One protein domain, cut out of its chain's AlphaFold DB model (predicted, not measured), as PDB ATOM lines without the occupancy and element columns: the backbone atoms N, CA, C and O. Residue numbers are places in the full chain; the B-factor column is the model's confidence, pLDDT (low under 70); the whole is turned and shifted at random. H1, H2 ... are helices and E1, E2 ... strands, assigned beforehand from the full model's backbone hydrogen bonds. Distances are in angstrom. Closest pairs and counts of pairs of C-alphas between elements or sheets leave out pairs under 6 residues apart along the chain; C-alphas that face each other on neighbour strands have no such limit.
ATOM      1  N   ASN A  80     127.654 114.788 181.890       81.00
ATOM      2  CA  ASN A  80     127.608 115.716 183.015       81.00
ATOM      3  C   ASN A  80     128.237 117.067 182.658       81.00
ATOM      4  O   ASN A  80     127.583 118.095 182.817       81.00
ATOM      5  N   LEU A  81     129.447 117.045 182.090       79.81
ATOM      6  CA  LEU A  81     130.141 118.243 181.611       79.81
ATOM      7  C   LEU A  81     129.280 119.026 180.607       79.81
ATOM      8  O   LEU A  81     129.217 120.248 180.685       79.81
ATOM      9  N   GLY A  82     128.551 118.324 179.731       81.38
ATOM     10  CA  GLY A  82     127.625 118.923 178.764       81.38
ATOM     11  C   GLY A  82     126.480 119.749 179.376       81.38
ATOM     12  O   GLY A  82     126.063 120.728 178.766       81.38
ATOM     13  N   TYR A  83     125.996 119.407 180.577       83.56
ATOM     14  CA  TYR A  83     125.033 120.250 181.306       83.56
ATOM     15  C   TYR A  83     125.734 121.390 182.060       83.56
ATOM     16  O   TYR A  83     125.219 122.504 182.080       83.56
ATOM     17  N   THR A  84     126.929 121.155 182.610       80.75
ATOM     18  CA  THR A  84     127.705 122.187 183.320       80.75
ATOM     19  C   THR A  84     128.133 123.343 182.407       80.75
ATOM     20  O   THR A  84     128.088 124.492 182.836       80.75
ATOM     21  N   ILE A  85     128.487 123.075 181.143       80.62
ATOM     22  CA  ILE A  85     128.836 124.117 180.153       80.62
ATOM     23  C   ILE A  85     127.617 124.807 179.519       80.62
ATOM     24  O   ILE A  85     127.777 125.782 178.789       80.62
ATOM     25  N   LEU A  86     126.392 124.327 179.767       83.19
ATOM     26  CA  LEU A  86     125.190 124.809 179.081       83.19
ATOM     27  C   LEU A  86     124.902 126.315 179.288       83.19
ATOM     28  O   LEU A  86     124.545 126.968 178.308       83.19
ATOM     29  N   PRO A  87     125.091 126.919 180.483       81.94
ATOM     30  CA  PRO A  87     124.907 128.364 180.649       81.94
ATOM     31  C   PRO A  87     125.938 129.193 179.871       81.94
ATOM     32  O   PRO A  87     125.613 130.273 179.386       81.94
ATOM     33  N   GLU A  88     127.159 128.678 179.726       77.81
ATOM     34  CA  GLU A  88     128.239 129.329 178.979       77.81
ATOM     35  C   GLU A  88     128.001 129.239 177.462       77.81
ATOM     36  O   GLU A  88     128.120 130.239 176.755       77.81
ATOM     37  N   LEU A  89     127.521 128.090 176.972       81.81
ATOM     38  CA  LEU A  89     127.024 127.951 175.600       81.81
ATOM     39  C   LEU A  89     125.883 128.944 175.311       81.81
ATOM     40  O   LEU A  89     125.902 129.620 174.283       81.81
ATOM     41  N   ASN A  90     124.920 129.089 176.227       82.81
ATOM     42  CA  ASN A  90     123.843 130.073 176.079       82.81
ATOM     43  C   ASN A  90     124.385 131.514 176.016       82.81
ATOM     44  O   ASN A  90     123.930 132.302 175.188       82.81
ATOM     45  N   ARG A  91     125.371 131.859 176.861       81.44
ATOM     46  CA  ARG A  91     126.024 133.180 176.869       81.44
ATOM     47  C   ARG A  91     126.679 133.489 175.521       81.44
ATOM     48  O   ARG A  91     126.513 134.590 175.008       81.44
ATOM     49  N   GLN A  92     127.379 132.524 174.930       77.25
ATOM     50  CA  GLN A  92     128.014 132.686 173.619       77.25
ATOM     51  C   GLN A  92     126.989 132.832 172.492       77.25
ATOM     52  O   GLN A  92     127.129 133.724 171.660       77.25
ATOM     53  N   ILE A  93     125.919 132.028 172.490       80.69
ATOM     54  CA  ILE A  93     124.845 132.155 171.491       80.69
ATOM     55  C   ILE A  93     124.209 133.554 171.545       80.69
ATOM     56  O   ILE A  93     123.944 134.129 170.490       80.69
ATOM     57  N   LEU A  94     124.018 134.121 172.745       82.44
ATOM     58  CA  LEU A  94     123.523 135.490 172.942       82.44
ATOM     59  C   LEU A  94     124.506 136.572 172.462       82.44
ATOM     60  O   LEU A  94     124.056 137.592 171.947       82.44
ATOM     61  N   LEU A  95     125.823 136.361 172.596       80.50
ATOM     62  CA  LEU A  95     126.834 137.270 172.037       80.50
ATOM     63  C   LEU A  95     126.851 137.237 170.504       80.50
ATOM     64  O   LEU A  95     126.918 138.287 169.875       80.50
ATOM     65  N   CYS A  96     126.770 136.047 169.902       78.62
ATOM     66  CA  CYS A  96     126.753 135.890 168.446       78.62
ATOM     67  C   CYS A  96     125.412 136.301 167.814       78.62
ATOM     68  O   CYS A  96     125.382 136.688 166.652       78.62
ATOM     69  N   ASN A  97     124.302 136.207 168.557       78.06
ATOM     70  CA  ASN A  97     122.954 136.531 168.084       78.06
ATOM     71  C   ASN A  97     122.225 137.433 169.104       78.06
ATOM     72  O   ASN A  97     121.337 136.943 169.823       78.06
ATOM     73  N   PRO A  98     122.563 138.736 169.175       81.38
ATOM     74  CA  PRO A  98     121.903 139.691 170.062       81.38
ATOM     75  C   PRO A  98     120.371 139.659 169.966       81.38
ATOM     76  O   PRO A  98     119.793 139.316 168.933       81.38
ATOM     77  N   CYS A  99     119.706 140.000 171.070       81.69
ATOM     78  CA  CYS A  99     118.243 139.960 171.227       81.69
ATOM     79  C   CYS A  99     117.574 138.578 171.037       81.69
ATOM     80  O   CYS A  99     116.346 138.503 171.053       81.69
ATOM     81  N   SER A 100     118.329 137.483 170.892       84.25
ATOM     82  CA  SER A 100     117.761 136.126 170.920       84.25
ATOM     83  C   SER A 100     117.255 135.763 172.320       84.25
ATOM     84  O   SER A 100     117.808 136.200 173.327       84.25
ATOM     85  N   ILE A 101     116.221 134.927 172.399       82.06
ATOM     86  CA  ILE A 101     115.644 134.469 173.667       82.06
ATOM     87  C   ILE A 101     116.280 133.129 174.033       82.06
ATOM     88  O   ILE A 101     115.965 132.094 173.442       82.06
ATOM     89  N   LEU A 102     117.172 133.141 175.023       84.81
ATOM     90  CA  LEU A 102     117.729 131.932 175.624       84.81
ATOM     91  C   LEU A 102     117.400 131.891 177.115       84.81
ATOM     92  O   LEU A 102     117.540 132.879 177.833       84.81
ATOM     93  N   THR A 103     116.928 130.744 177.595       81.31
ATOM     94  CA  THR A 103     116.550 130.559 179.002       81.31
ATOM     95  C   THR A 103     116.737 129.103 179.400       81.31
ATOM     96  O   THR A 103     116.102 128.218 178.828       81.31
ATOM     97  N   THR A 104     117.566 128.848 180.412       85.19
ATOM     98  CA  THR A 104     117.659 127.542 181.075       85.19
ATOM     99  C   THR A 104     116.925 127.612 182.403       85.19
ATOM    100  O   THR A 104     117.218 128.478 183.225       85.19
ATOM    101  N   SER A 105     115.986 126.693 182.604       84.62
ATOM    102  CA  SER A 105     115.325 126.483 183.887       84.62
ATOM    103  C   SER A 105     116.021 125.358 184.650       84.62
ATOM    104  O   SER A 105     116.445 124.351 184.066       84.62
ATOM    105  N   VAL A 106     116.122 125.536 185.963       87.19
ATOM    106  CA  VAL A 106     116.616 124.543 186.917       87.19
ATOM    107  C   VAL A 106     115.618 124.393 188.056       87.19
ATOM    108  O   VAL A 106     114.836 125.305 188.323       87.19
ATOM    109  N   ASP A 107     115.637 123.249 188.728       85.44
ATOM    110  CA  ASP A 107     114.952 123.105 190.006       85.44
ATOM    111  C   ASP A 107     115.611 123.996 191.074       85.44
ATOM    112  O   ASP A 107     116.835 124.025 191.204       85.44
ATOM    113  N   GLY A 108     114.796 124.715 191.848       78.56
ATOM    114  CA  GLY A 108     115.272 125.723 192.799       78.56
ATOM    115  C   GLY A 108     115.937 125.160 194.058       78.56
ATOM    116  O   GLY A 108     116.617 125.908 194.754       78.56
ATOM    117  N   ALA A 109     115.755 123.868 194.358       84.00
ATOM    118  CA  ALA A 109     116.350 123.215 195.525       84.00
ATOM    119  C   ALA A 109     117.596 122.380 195.177       84.00
ATOM    120  O   ALA A 109     118.509 122.272 195.991       84.00
ATOM    121  N   THR A 110     117.636 121.787 193.981       83.62
ATOM    122  CA  THR A 110     118.694 120.856 193.547       83.62
ATOM    123  C   THR A 110     119.573 121.383 192.412       83.62
ATOM    124  O   THR A 110     120.518 120.706 192.025       83.62
ATOM    125  N   MET A 111     119.276 122.558 191.840       84.50
ATOM    126  CA  MET A 111     119.969 123.134 190.670       84.50
ATOM    127  C   MET A 111     119.975 122.237 189.414       84.50
ATOM    128  O   MET A 111     120.682 122.512 188.440       84.50
ATOM    129  N   GLN A 112     119.161 121.179 189.396       87.50
ATOM    130  CA  GLN A 112     119.078 120.225 188.292       87.50
ATOM    131  C   GLN A 112     118.369 120.830 187.089       87.50
ATOM    132  O   GLN A 112     117.313 121.446 187.221       87.50
ATOM    133  N   TRP A 113     118.922 120.604 185.898       88.56
ATOM    134  CA  TRP A 113     118.308 121.008 184.636       88.56
ATOM    135  C   TRP A 113     116.881 120.466 184.488       88.56
ATOM    136  O   TRP A 113     116.663 119.252 184.544       88.56
ATOM    137  N   THR A 114     115.920 121.356 184.224       85.56
ATOM    138  CA  THR A 114     114.525 120.985 183.929       85.56
ATOM    139  C   THR A 114     114.187 121.198 182.455       85.56
ATOM    140  O   THR A 114     113.600 120.316 181.825       85.56
ATOM    141  N   CYS A 115     114.585 122.336 181.877       84.94
ATOM    142  CA  CYS A 115     114.486 122.598 180.443       84.94
ATOM    143  C   CYS A 115     115.458 123.694 179.977       84.94
ATOM    144  O   CYS A 115     116.030 124.455 180.760       84.94
ATOM    145  N   THR A 116     115.645 123.813 178.664       85.44
ATOM    146  CA  THR A 116     116.260 124.994 178.044       85.44
ATOM    147  C   THR A 116     115.489 125.363 176.792       85.44
ATOM    148  O   THR A 116     115.220 124.503 175.955       85.44
ATOM    149  N   CYS A 117     115.117 126.636 176.695       85.00
ATOM    150  CA  CYS A 117     114.514 127.243 175.522       85.00
ATOM    151  C   CYS A 117     115.578 128.061 174.780       85.00
ATOM    152  O   CYS A 117     116.358 128.776 175.413       85.00
ATOM    153  N   ILE A 118     115.594 127.942 173.453       84.44
ATOM    154  CA  ILE A 118     116.446 128.709 172.540       84.44
ATOM    155  C   ILE A 118     115.559 129.133 171.368       84.44
ATOM    156  O   ILE A 118     115.062 128.278 170.634       84.44
ATOM    157  N   ALA A 119     115.369 130.438 171.192       82.06
ATOM    158  CA  ALA A 119     114.690 131.029 170.046       82.06
ATOM    159  C   ALA A 119     115.520 132.210 169.523       82.06
ATOM    160  O   ALA A 119     115.728 133.205 170.216       82.06
ATOM    161  N   PHE A 120     116.035 132.076 168.301       81.38
ATOM    162  CA  PHE A 120     116.900 133.075 167.673       81.38
ATOM    163  C   PHE A 120     116.091 134.295 167.220       81.38
ATOM    164  O   PHE A 120     114.997 134.129 166.681       81.38
ATOM    165  N   LYS A 121     116.639 135.506 167.386       80.56
ATOM    166  CA  LYS A 121     115.950 136.761 167.024       80.56
ATOM    167  C   LYS A 121     115.476 136.771 165.567       80.56
ATOM    168  O   LYS A 121     114.305 137.034 165.327       80.56
ATOM    169  N   ALA A 122     116.343 136.371 164.632       76.81
ATOM    170  CA  ALA A 122     116.012 136.278 163.208       76.81
ATOM    171  C   ALA A 122     114.789 135.380 162.934       76.81
ATOM    172  O   ALA A 122     113.876 135.800 162.237       76.81
ATOM    173  N   LEU A 123     114.703 134.197 163.560       76.94
ATOM    174  CA  LEU A 123     113.538 133.307 163.416       76.94
ATOM    175  C   LEU A 123     112.242 133.923 163.952       76.94
ATOM    176  O   LEU A 123     111.175 133.658 163.407       76.94
ATOM    177  N   ILE A 124     112.322 134.702 165.033       79.75
ATOM    178  CA  ILE A 124     111.161 135.390 165.610       79.75
ATOM    179  C   ILE A 124     110.698 136.499 164.655       79.75
ATOM    180  O   ILE A 124     109.508 136.596 164.373       79.75
ATOM    181  N   ASP A 125     111.631 137.283 164.118       77.38
ATOM    182  CA  ASP A 125     111.332 138.382 163.195       77.38
ATOM    183  C   ASP A 125     110.795 137.874 161.849       77.38
ATOM    184  O   ASP A 125     109.772 138.359 161.375       77.38
ATOM    185  N   GLU A 126     111.427 136.864 161.245       72.00
ATOM    186  CA  GLU A 126     110.950 136.230 160.008       72.00
ATOM    187  C   GLU A 126     109.564 135.596 160.198       72.00
ATOM    188  O   GLU A 126     108.689 135.750 159.342       72.00
ATOM    189  N   PHE A 127     109.320 134.946 161.343       71.50
ATOM    190  CA  PHE A 127     108.010 134.380 161.654       71.50
ATOM    191  C   PHE A 127     106.926 135.460 161.802       71.50
ATOM    192  O   PHE A 127     105.816 135.277 161.307       71.50
ATOM    193  N   LEU A 128     107.233 136.587 162.451       74.75
ATOM    194  CA  LEU A 128     106.284 137.691 162.632       74.75
ATOM    195  C   LEU A 128     106.037 138.494 161.343       74.75
ATOM    196  O   LEU A 128     104.927 138.985 161.148       74.75
ATOM    197  N   ASN A 129     107.043 138.615 160.474       71.38
ATOM    198  CA  ASN A 129     106.964 139.407 159.243       71.38
ATOM    199  C   ASN A 129     106.455 138.615 158.024       71.38
ATOM    200  O   ASN A 129     105.884 139.218 157.116       71.38
ATOM    201  N   GLY A 130     106.681 137.295 157.965       64.44
ATOM    202  CA  GLY A 130     106.426 136.479 156.766       64.44
ATOM    203  C   GLY A 130     105.604 135.201 156.972       64.44
ATOM    204  O   GLY A 130     104.920 134.770 156.040       64.44
ATOM    205  N   CYS A 131     105.626 134.586 158.158       64.75
ATOM    206  CA  CYS A 131     104.826 133.385 158.428       64.75
ATOM    207  C   CYS A 131     103.386 133.726 158.846       64.75
ATOM    208  O   CYS A 131     103.042 134.838 159.246       64.75
ATOM    209  N   ARG A 132     102.507 132.718 158.793       67.19
ATOM    210  CA  ARG A 132     101.187 132.798 159.439       67.19
ATOM    211  C   ARG A 132     101.371 132.610 160.952       67.19
ATOM    212  O   ARG A 132     102.186 131.772 161.331       67.19
ATOM    213  N   PRO A 133     100.590 133.284 161.821       71.81
ATOM    214  CA  PRO A 133     100.730 133.206 163.281       71.81
ATOM    215  C   PRO A 133     100.183 131.880 163.857       71.81
ATOM    216  O   PRO A 133      99.250 131.853 164.659       71.81
ATOM    217  N   ILE A 134     100.750 130.754 163.417       68.12
ATOM    218  CA  ILE A 134     100.397 129.384 163.793       68.12
ATOM    219  C   ILE A 134     101.702 128.639 164.092       68.12
ATOM    220  O   ILE A 134     102.543 128.479 163.214       68.12
ATOM    221  N   LEU A 135     101.873 128.160 165.328       69.69
ATOM    222  CA  LEU A 135     103.084 127.456 165.761       69.69
ATOM    223  C   LEU A 135     102.810 125.963 165.965       69.69
ATOM    224  O   LEU A 135     102.038 125.574 166.843       69.69
ATOM    225  N   GLY A 136     103.475 125.112 165.181       70.38
ATOM    226  CA  GLY A 136     103.482 123.667 165.389       70.38
ATOM    227  C   GLY A 136     104.593 123.251 166.353       70.38
ATOM    228  O   GLY A 136     105.763 123.528 166.107       70.38
ATOM    229  N   LEU A 137     104.263 122.534 167.429       75.62
ATOM    230  CA  LEU A 137     105.258 121.926 168.322       75.62
ATOM    231  C   LEU A 137     105.382 120.424 168.049       75.62
ATOM    232  O   LEU A 137     104.381 119.710 168.012       75.62
ATOM    233  N   ASP A 138     106.614 119.937 167.888       79.00
ATOM    234  CA  ASP A 138     106.928 118.518 167.700       79.00
ATOM    235  C   ASP A 138     107.942 118.025 168.733       79.00
ATOM    236  O   ASP A 138     109.036 118.575 168.853       79.00
ATOM    237  N   GLY A 139     107.589 116.976 169.477       77.00
ATOM    238  CA  GLY A 139     108.448 116.389 170.505       77.00
ATOM    239  C   GLY A 139     109.262 115.207 169.983       77.00
ATOM    240  O   GLY A 139     108.716 114.128 169.762       77.00
ATOM    241  N   CYS A 140     110.580 115.368 169.865       80.44
ATOM    242  CA  CYS A 140     111.502 114.281 169.544       80.44
ATOM    243  C   CYS A 140     112.194 113.756 170.814       80.44
ATOM    244  O   CYS A 140     112.895 114.495 171.508       80.44
ATOM    245  N   PHE A 141     112.014 112.467 171.122       80.75
ATOM    246  CA  PHE A 141     112.633 111.828 172.287       80.75
ATOM    247  C   PHE A 141     114.156 111.712 172.142       80.75
ATOM    248  O   PHE A 141     114.670 111.130 171.181       80.75
ATOM    249  N   LEU A 142     114.880 112.211 173.143       79.00
ATOM    250  CA  LEU A 142     116.337 112.174 173.194       79.00
ATOM    251  C   LEU A 142     116.861 110.757 173.454       79.00
ATOM    252  O   LEU A 142     116.525 110.100 174.440       79.00
ATOM    253  N   LYS A 143     117.758 110.298 172.576       70.44
ATOM    254  CA  LYS A 143     118.462 109.013 172.690       70.44
ATOM    255  C   LYS A 143     119.773 109.199 173.463       70.44
ATOM    256  O   LYS A 143     120.850 109.144 172.876       70.44
ATOM    257  N   GLY A 144     119.678 109.441 174.770       72.94
ATOM    258  CA  GLY A 144     120.829 109.703 175.644       72.94
ATOM    259  C   GLY A 144     120.660 109.156 177.065       72.94
ATOM    260  O   GLY A 144     119.590 108.672 177.427       72.94
ATOM    261  N   LYS A 145     121.726 109.257 177.874       78.12
ATOM    262  CA  LYS A 145     121.813 108.754 179.264       78.12
ATOM    263  C   LYS A 145     120.659 109.231 180.162       78.12
ATOM    264  O   LYS A 145     120.158 108.454 180.967       78.12
ATOM    265  N   TYR A 146     120.233 110.482 179.983       81.75
ATOM    266  CA  TYR A 146     119.184 111.149 180.764       81.75
ATOM    267  C   TYR A 146     117.800 111.150 180.085       81.75
ATOM    268  O   TYR A 146     116.829 111.629 180.662       81.75
ATOM    269  N   GLY A 147     117.683 110.608 178.866       76.25
ATOM    270  CA  GLY A 147     116.463 110.729 178.064       76.25
ATOM    271  C   GLY A 147     116.108 112.193 177.777       76.25
ATOM    272  O   GLY A 147     116.983 112.981 177.423       76.25
ATOM    273  N   GLY A 148     114.827 112.539 177.923       82.62
ATOM    274  CA  GLY A 148     114.278 113.873 177.655       82.62
ATOM    275  C   GLY A 148     113.565 113.989 176.301       82.62
ATOM    276  O   GLY A 148     113.458 113.023 175.542       82.62
ATOM    277  N   VAL A 149     113.066 115.190 176.003       82.25
ATOM    278  CA  VAL A 149     112.387 115.533 174.743       82.25
ATOM    279  C   VAL A 149     112.945 116.862 174.244       82.25
ATOM    280  O   VAL A 149     112.851 117.861 174.950       82.25
ATOM    281  N   ILE A 150     113.481 116.895 173.021       81.88
ATOM    282  CA  ILE A 150     113.643 118.160 172.298       81.88
ATOM    283  C   ILE A 150     112.292 118.469 171.669       81.88
ATOM    284  O   ILE A 150     111.855 117.759 170.761       81.88
ATOM    285  N   MET A 151     111.642 119.532 172.135       79.38
ATOM    286  CA  MET A 151     110.550 120.145 171.389       79.38
ATOM    287  C   MET A 151     111.157 121.038 170.313       79.38
ATOM    288  O   MET A 151     111.932 121.941 170.621       79.38
ATOM    289  N   LYS A 152     110.822 120.780 169.051       72.69
ATOM    290  CA  LYS A 152     111.102 121.700 167.949       72.69
ATOM    291  C   LYS A 152     109.827 122.455 167.619       72.69
ATOM    292  O   LYS A 152     108.787 121.831 167.407       72.69
ATOM    293  N   ILE A 153     109.930 123.777 167.511       65.19
ATOM    294  CA  ILE A 153     108.985 124.519 166.683       65.19
ATOM    295  C   ILE A 153     109.213 124.028 165.255       65.19
ATOM    296  O   ILE A 153     110.325 124.097 164.730       65.19
ATOM    297  N   ARG A 154     108.165 123.483 164.650       57.44
ATOM    298  CA  ARG A 154     108.038 123.406 163.205       57.44
ATOM    299  C   ARG A 154     107.042 124.484 162.813       57.44
ATOM    300  O   ARG A 154     105.879 124.402 163.214       57.44
ATOM    301  N   ASP A 155     107.453 125.390 161.933       48.66
ATOM    302  CA  ASP A 155     106.536 125.656 160.835       48.66
ATOM    303  C   ASP A 155     106.360 124.297 160.146       48.66
ATOM    304  O   ASP A 155     107.315 123.694 159.647       48.66
ATOM    305  N   LYS A 156     105.188 123.699 160.356       45.34
ATOM    306  CA  LYS A 156     104.805 122.423 159.766       45.34
ATOM    307  C   LYS A 156     104.170 122.865 158.457       45.34
ATOM    308  O   LYS A 156     102.990 123.220 158.484       45.34
ATOM    309  N   PRO A 157     104.979 123.027 157.399       44.59
ATOM    310  CA  PRO A 157     104.757 124.128 156.496       44.59
ATOM    311  C   PRO A 157     103.479 123.819 155.732       44.59
ATOM    312  O   PRO A 157     103.248 122.700 155.255       44.59
ATOM    313  N   LEU A 158     102.563 124.786 155.796       43.94
ATOM    314  CA  LEU A 158     101.190 124.586 155.345       43.94
ATOM    315  C   LEU A 158     101.168 124.302 153.838       43.94
ATOM    316  O   LEU A 158     100.257 123.627 153.379       43.94
TER     317      LEU A 158
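This is residues 80 to 158 of the 477 residues of an uncharacterized protein of Kingdonia uniflora (UniProt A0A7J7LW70). Two strand hairpins, E1 with E2 and E3 with E4, run side by side as two small separate sheets, near each other through E2 and E4. H2 runs along one face of the first hairpin with short H1 before it, while H3 lies beyond the end of E2 and leads over to the second hairpin. The printed part has 79 residues, in the order H1 H2 E1 E2 H3 E3 E4; both sheets are antiparallel, and the class is mixed, helices and strands. The whole is loose, with a radius of gyration of the C-alphas of 14.7 A and spans of 41 by 29 by 21 A.

H1, residues 80 to 84, and H2, residues 86 to 96, meet only through their link. The closest C-alphas of H2 and E1, residues 101 to 106, are those of Asn 90 and Leu 102, 6.4 A apart. E1 and E2, residues 113 to 119, form a hairpin at 176 degrees, with N 101 and O 119 within hydrogen-bond range at 2.8 A. H3, residues 121 to 130, and H2 are apart. E3, residues 136 to 141, and E4, residues 149 to 154, form a hairpin at 152 degrees, with N 138 and O 152 within range at 2.9 A. E2 and E4 are near each other, with 8 pairs of C-alphas within 10 A. In H1, H2 and H3 every O i to N i+4 pair is within hydrogen-bond range.

H1 begins at C-alpha 80, (127.608, 115.716, 183.015). H2 is 15.4 A long, E1 16.6 A, E2 18.1 A, H3 14.0 A, E3 16.5 A and E4 14.6 A. E4 ends at C-alpha 154, (108.038, 123.406, 163.205).

The C-alphas farthest apart, those of Ala 109 and Leu 158, are 43.0 A apart. The printed part has no cut, and no link is long. The mean pLDDT of the printed part is 77.2; residues 130 to 132, 134 to 135 and 153 to 158 are under 70.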